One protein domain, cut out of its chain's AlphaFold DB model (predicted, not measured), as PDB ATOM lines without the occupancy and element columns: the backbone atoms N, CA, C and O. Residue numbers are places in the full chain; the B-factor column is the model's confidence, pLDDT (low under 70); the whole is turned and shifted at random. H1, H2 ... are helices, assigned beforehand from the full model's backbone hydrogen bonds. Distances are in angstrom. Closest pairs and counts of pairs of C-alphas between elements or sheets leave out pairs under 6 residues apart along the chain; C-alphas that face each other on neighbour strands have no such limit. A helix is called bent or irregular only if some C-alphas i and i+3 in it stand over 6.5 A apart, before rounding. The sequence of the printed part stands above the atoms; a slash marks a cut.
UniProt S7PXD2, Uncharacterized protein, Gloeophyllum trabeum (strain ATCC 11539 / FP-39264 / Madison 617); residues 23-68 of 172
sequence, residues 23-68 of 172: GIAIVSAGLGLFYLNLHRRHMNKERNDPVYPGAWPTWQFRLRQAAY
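AT A GLANCE: This is residues 23 to 68 of the 172 residues of an uncharacterized protein of Gloeophyllum trabeum (strain ATCC 11539 / FP-39264 / Madison 617) (UniProt S7PXD2). One long helix, H1, and one short helix, H2, make the two arms of a wide, open V. The link of residues 49 to 57 turns the path at the closed end, and residues 55 to 57 lead on into H2, which has no contact with H1. The printed part has 46 residues, with two named helices in the order H1, H2 and no named strand, and its class is all helix. It is extended, with a radius of gyration of the C-alphas of 15.2 A, and flat, spanning 44 by 28 by 8 A.

IN THESE COORDINATES: H1, the longest helix, holds residues 23 to 48 and measures 37.6 A from first to last C-alpha. It begins with C-alpha 23 at (2.149, -21.196, -24.696) and ends with C-alpha 48 at (-13.048, 12.396, -32.211). H2 holds residues 58 to 67 and ends with C-alpha 67 at (-34.640, -3.557, -20.508).

HOW THE PARTS SIT: H1 and H2 are apart, with no C-alpha of the one within 8 A of the other. A short link of 9 residues joins them. Residues 23 to 41 of H1 stand free, as do residues 47 to 52 and residues 58 to 68, of which 58 to 67 belong to H2. In H1 and H2 every O i to N i+4 pair is within hydrogen-bond range. Neither helix is bent.

THE WHOLE: The two C-alphas farthest apart are those of Gly 23 and Tyr 68, 44.6 A from each other. The printed part has no cut. The model's mean pLDDT is 79.9 over the printed part, 91 in H1 and 67 in H2. Residues 49 to 62 and 64 to 68 are under 70.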
ATOM      1  N   GLY A  23       3.536 -21.340 -24.248       95.31
ATOM      2  CA  GLY A  23       2.149 -21.196 -24.696       95.31
ATOM      3  C   GLY A  23       1.391 -20.114 -23.924       95.31
ATOM      4  O   GLY A  23       0.759 -19.251 -24.534       95.31
ATOM      5  N   ILE A  24       1.513 -20.103 -22.593       97.19
ATOM      6  CA  ILE A  24       0.882 -19.084 -21.737       97.19
ATOM      7  C   ILE A  24       1.406 -17.687 -22.083       97.19
ATOM      8  O   ILE A  24       0.613 -16.754 -22.195       97.19
ATOM      9  N   ALA A  25       2.718 -17.544 -22.294       98.00
ATOM     10  CA  ALA A  25       3.329 -16.265 -22.645       98.00
ATOM     11  C   ALA A  25       2.816 -15.711 -23.987       98.00
ATOM     12  O   ALA A  25       2.553 -14.517 -24.104       98.00
ATOM     13  N   ILE A  26       2.626 -16.570 -24.994       98.19
ATOM     14  CA  ILE A  26       2.097 -16.152 -26.302       98.19
ATOM     15  C   ILE A  26       0.640 -15.692 -26.176       98.19
ATOM     16  O   ILE A  26       0.275 -14.642 -26.708       98.19
ATOM     17  N   VAL A  27      -0.192 -16.449 -25.451       98.06
ATOM     18  CA  VAL A  27      -1.609 -16.106 -25.263       98.06
ATOM     19  C   VAL A  27      -1.756 -14.803 -24.479       98.06
ATOM     20  O   VAL A  27      -2.520 -13.931 -24.892       98.06
ATOM     21  N   SER A  28      -1.005 -14.627 -23.388       98.19
ATOM     22  CA  SER A  28      -1.067 -13.402 -22.582       98.19
ATOM     23  C   SER A  28      -0.582 -12.176 -23.360       98.19
ATOM     24  O   SER A  28      -1.232 -11.130 -23.307       98.19
ATOM     25  N   ALA A  29       0.485 -12.310 -24.154       98.38
ATOM     26  CA  ALA A  29       0.966 -11.240 -25.025       98.38
ATOM     27  C   ALA A  29      -0.071 -10.848 -26.092       98.38
ATOM     28  O   ALA A  29      -0.343  -9.660 -26.284       98.38
ATOM     29  N   GLY A  30      -0.693 -11.831 -26.752       98.25
ATOM     30  CA  GLY A  30      -1.742 -11.586 -27.743       98.25
ATOM     31  C   GLY A  30      -2.959 -10.875 -27.145       98.25
ATOM     32  O   GLY A  30      -3.457  -9.901 -27.714       98.25
ATOM     33  N   LEU A  31      -3.398 -11.312 -25.964       98.19
ATOM     34  CA  LEU A  31      -4.553 -10.738 -25.275       98.19
ATOM     35  C   LEU A  31      -4.264  -9.316 -24.763       98.19
ATOM     36  O   LEU A  31      -5.114  -8.436 -24.887       98.19
ATOM     37  N   GLY A  32      -3.043  -9.055 -24.286       98.06
ATOM     38  CA  GLY A  32      -2.590  -7.717 -23.901       98.06
ATOM     39  C   GLY A  32      -2.542  -6.737 -25.079       98.06
ATOM     40  O   GLY A  32      -3.073  -5.629 -24.986       98.06
ATOM     41  N   LEU A  33      -1.976  -7.149 -26.219       97.88
ATOM     42  CA  LEU A  33      -1.964  -6.340 -27.447       97.88
ATOM     43  C   LEU A  33      -3.379  -6.045 -27.954       97.88
ATOM     44  O   LEU A  33      -3.681  -4.909 -28.329       97.88
ATOM     45  N   PHE A  34      -4.253  -7.051 -27.938       97.25
ATOM     46  CA  PHE A  34      -5.656  -6.892 -28.303       97.25
ATOM     47  C   PHE A  34      -6.369  -5.886 -27.391       97.25
ATOM     48  O   PHE A  34      -7.021  -4.963 -27.886       97.25
ATOM     49  N   TYR A  35      -6.187  -6.008 -26.073       96.88
ATOM     50  CA  TYR A  35      -6.765  -5.092 -25.091       96.88
ATOM     51  C   TYR A  35      -6.307  -3.645 -25.316       96.88
ATOM     52  O   TYR A  35      -7.136  -2.735 -25.390       96.88
ATOM     53  N   LEU A  36      -5.004  -3.423 -25.514       96.94
ATOM     54  CA  LEU A  36      -4.461  -2.091 -25.796       96.94
ATOM     55  C   LEU A  36      -5.013  -1.499 -27.100       96.94
ATOM     56  O   LEU A  36      -5.296  -0.302 -27.159       96.94
ATOM     57  N   ASN A  37      -5.195  -2.314 -28.144       95.62
ATOM     58  CA  ASN A  37      -5.795  -1.867 -29.404       95.62
ATOM     59  C   ASN A  37      -7.246  -1.412 -29.196       95.62
ATOM     60  O   ASN A  37      -7.633  -0.330 -29.642       95.62
ATOM     61  N   LEU A  38      -8.029  -2.208 -28.467       91.12
ATOM     62  CA  LEU A  38      -9.425  -1.905 -28.171       91.12
ATOM     63  C   LEU A  38      -9.544  -0.623 -27.339       91.12
ATOM     64  O   LEU A  38     -10.326   0.263 -27.686       91.12
ATOM     65  N   HIS A  39      -8.690  -0.468 -26.326       90.81
ATOM     66  CA  HIS A  39      -8.644   0.728 -25.492       90.81
ATOM     67  C   HIS A  39      -8.267   1.984 -26.293       90.81
ATOM     68  O   HIS A  39      -8.955   3.000 -26.211       90.81
ATOM     69  N   ARG A  40      -7.249   1.909 -27.164       91.38
ATOM     70  CA  ARG A  40      -6.883   3.020 -28.065       91.38
ATOM     71  C   ARG A  40      -8.032   3.420 -28.987       91.38
ATOM     72  O   ARG A  40      -8.284   4.605 -29.177       91.38
ATOM     73  N   ARG A  41      -8.750   2.446 -29.554       85.31
ATOM     74  CA  ARG A  41      -9.917   2.721 -30.406       85.31
ATOM     75  C   ARG A  41     -11.054   3.373 -29.626       85.31
ATOM     76  O   ARG A  41     -11.720   4.235 -30.187       85.31
ATOM     77  N   HIS A  42     -11.277   2.977 -28.374       83.12
ATOM     78  CA  HIS A  42     -12.274   3.608 -27.507       83.12
ATOM     79  C   HIS A  42     -11.917   5.070 -27.229       83.12
ATOM     80  O   HIS A  42     -12.720   5.946 -27.530       83.12
ATOM     81  N   MET A  43     -10.683   5.344 -26.799       83.50
ATOM     82  CA  MET A  43     -10.209   6.711 -26.549       83.50
ATOM     83  C   MET A  43     -10.291   7.593 -27.804       83.50
ATOM     84  O   MET A  43     -10.709   8.745 -27.738       83.50
ATOM     85  N   ASN A  44      -9.945   7.050 -28.975       82.25
ATOM     86  CA  ASN A  44     -10.055   7.786 -30.236       82.25
ATOM     87  C   ASN A  44     -11.508   8.097 -30.607       82.25
ATOM     88  O   ASN A  44     -11.764   9.153 -31.174       82.25
ATOM     89  N   LYS A  45     -12.455   7.203 -30.303       77.69
ATOM     90  CA  LYS A  45     -13.884   7.467 -30.521       77.69
ATOM     91  C   LYS A  45     -14.394   8.553 -29.581       77.69
ATOM     92  O   LYS A  45     -15.063   9.461 -30.044       77.69
ATOM     93  N   GLU A  46     -14.027   8.495 -28.304       77.31
ATOM     94  CA  GLU A  46     -14.419   9.510 -27.318       77.31
ATOM     95  C   GLU A  46     -13.844  10.891 -27.647       77.31
ATOM     96  O   GLU A  46     -14.521  11.898 -27.468       77.31
ATOM     97  N   ARG A  47     -12.612  10.946 -28.167       77.56
ATOM     98  CA  ARG A  47     -11.949  12.205 -28.526       77.56
ATOM     99  C   ARG A  47     -12.426  12.796 -29.855       77.56
ATOM    100  O   ARG A  47     -12.450  14.015 -29.987       77.56
ATOM    101  N   ASN A  48     -12.743  11.955 -30.843       75.69
ATOM    102  CA  ASN A  48     -13.048  12.396 -32.211       75.69
ATOM    103  C   ASN A  48     -14.548  12.493 -32.516       75.69
ATOM    104  O   ASN A  48     -14.889  12.810 -33.652       75.69
ATOM    105  N   ASP A  49     -15.433  12.201 -31.560       69.94
ATOM    106  CA  ASP A  49     -16.874  12.417 -31.710       69.94
ATOM    107  C   ASP A  49     -17.270  13.762 -31.069       69.94
ATOM    108  O   ASP A  49     -17.504  13.828 -29.860       69.94
ATOM    109  N   PRO A  50     -17.314  14.865 -31.847       64.56
ATOM    110  CA  PRO A  50     -17.670  16.182 -31.326       64.56
ATOM    111  C   PRO A  50     -19.166  16.309 -31.021       64.56
ATOM    112  O   PRO A  50     -19.569  17.264 -30.362       64.56
ATOM    113  N   VAL A  51     -19.997  15.388 -31.525       67.62
ATOM    114  CA  VAL A  51     -21.455  15.474 -31.400       67.62
ATOM    115  C   VAL A  51     -21.920  14.780 -30.122       67.62
ATOM    116  O   VAL A  51     -22.824  15.278 -29.452       67.62
ATOM    117  N   TYR A  52     -21.276  13.670 -29.743       61.69
ATOM    118  CA  TYR A  52     -21.628  12.914 -28.542       61.69
ATOM    119  C   TYR A  52     -20.386  12.379 -27.802       61.69
ATOM    120  O   TYR A  52     -20.122  11.171 -27.824       61.69
ATOM    121  N   PRO A  53     -19.625  13.237 -27.094       54.94
ATOM    122  CA  PRO A  53     -18.531  12.774 -26.246       54.94
ATOM    123  C   PRO A  53     -19.086  11.829 -25.170       54.94
ATOM    124  O   PRO A  53     -19.946  12.197 -24.372       54.94
ATOM    125  N   GLY A  54     -18.630  10.574 -25.181       59.75
ATOM    126  CA  GLY A  54     -19.136   9.532 -24.285       59.75
ATOM    127  C   GLY A  54     -20.404   8.827 -24.772       59.75
ATOM    128  O   GLY A  54     -21.090   8.215 -23.954       59.75
ATOM    129  N   ALA A  55     -20.732   8.877 -26.071       61.03
ATOM    130  CA  ALA A  55     -21.795   8.055 -26.644       61.03
ATOM    131  C   ALA A  55     -21.573   6.582 -26.296       61.03
ATOM    132  O   ALA A  55     -20.612   5.939 -26.729       61.03
ATOM    133  N   TRP A  56     -22.489   6.050 -25.494       58.91
ATOM    134  CA  TRP A  56     -22.479   4.656 -25.096       58.91
ATOM    135  C   TRP A  56     -22.441   3.776 -26.344       58.91
ATOM    136  O   TRP A  56     -23.140   4.073 -27.321       58.91
ATOM    137  N   PRO A  57     -21.655   2.686 -26.346       66.31
ATOM    138  CA  PRO A  57     -21.616   1.807 -27.496       66.31
ATOM    139  C   PRO A  57     -23.041   1.349 -27.821       66.31
ATOM    140  O   PRO A  57     -23.815   0.987 -26.933       66.31
ATOM    141  N   THR A  58     -23.407   1.397 -29.102       63.47
ATOM    142  CA  THR A  58     -24.794   1.227 -29.572       63.47
ATOM    143  C   THR A  58     -25.466  -0.055 -29.070       63.47
ATOM    144  O   THR A  58     -26.686  -0.085 -28.924       63.47
ATOM    145  N   TRP A  59     -24.700  -1.104 -28.751       68.19
ATOM    146  CA  TRP A  59     -25.223  -2.331 -28.142       68.19
ATOM    147  C   TRP A  59     -25.710  -2.124 -26.699       68.19
ATOM    148  O   TRP A  59     -26.744  -2.669 -26.326       68.19
ATOM    149  N   GLN A  60     -25.025  -1.303 -25.900       68.44
ATOM    150  CA  GLN A  60     -25.399  -1.005 -24.516       68.44
ATOM    151  C   GLN A  60     -26.652  -0.129 -24.472       68.44
ATOM    152  O   GLN A  60     -27.521  -0.322 -23.620       68.44
ATOM    153  N   PHE A  61     -26.792   0.776 -25.446       64.69
ATOM    154  CA  PHE A  61     -28.038   1.503 -25.676       64.69
ATOM    155  C   PHE A  61     -29.190   0.545 -26.013       64.69
ATOM    156  O   PHE A  61     -30.246   0.614 -25.390       64.69
ATOM    157  N   ARG A  62     -28.970  -0.417 -26.921       64.50
ATOM    158  CA  ARG A  62     -29.983  -1.426 -27.278       64.50
ATOM    159  C   ARG A  62     -30.370  -2.329 -26.109       64.50
ATOM    160  O   ARG A  62     -31.545  -2.633 -25.969       64.50
ATOM    161  N   LEU A  63     -29.427  -2.728 -25.254       72.12
ATOM    162  CA  LEU A  63     -29.741  -3.509 -24.052       72.12
ATOM    163  C   LEU A  63     -30.580  -2.714 -23.055       72.12
ATOM    164  O   LEU A  63     -31.523  -3.254 -22.494       72.12
ATOM    165  N   ARG A  64     -30.276  -1.427 -22.859       66.19
ATOM    166  CA  ARG A  64     -31.100  -0.557 -22.011       66.19
ATOM    167  C   ARG A  64     -32.490  -0.336 -22.587       66.19
ATOM    168  O   ARG A  64     -33.455  -0.332 -21.836       66.19
ATOM    169  N   GLN A  65     -32.586  -0.190 -23.902       66.69
ATOM    170  CA  GLN A  65     -33.865  -0.085 -24.591       66.69
ATOM    171  C   GLN A  65     -34.672  -1.387 -24.482       66.69
ATOM    172  O   GLN A  65     -35.873  -1.328 -24.256       66.69
ATOM    173  N   ALA A  66     -34.021  -2.550 -24.571       66.88
ATOM    174  CA  ALA A  66     -34.658  -3.850 -24.356       66.88
ATOM    175  C   ALA A  66     -35.059  -4.084 -22.887       66.88
ATOM    176  O   ALA A  66     -36.030  -4.784 -22.624       66.88
ATOM    177  N   ALA A  67     -34.330  -3.495 -21.936       67.38
ATOM    178  CA  ALA A  67     -34.640  -3.557 -20.508       67.38
ATOM    179  C   ALA A  67     -35.718  -2.547 -20.068       67.38
ATOM    180  O   ALA A  67     -36.182  -2.613 -18.930       67.38
ATOM    181  N   TYR A  68     -36.114  -1.607 -20.932       62.03
ATOM    182  CA  TYR A  68     -37.174  -0.651 -20.632       62.03
ATOM    183  C   TYR A  68     -38.542  -1.310 -20.850       62.03
ATOM    184  O   TYR A  68     -39.026  -1.427 -21.974       62.03
TER     185      TYR A  68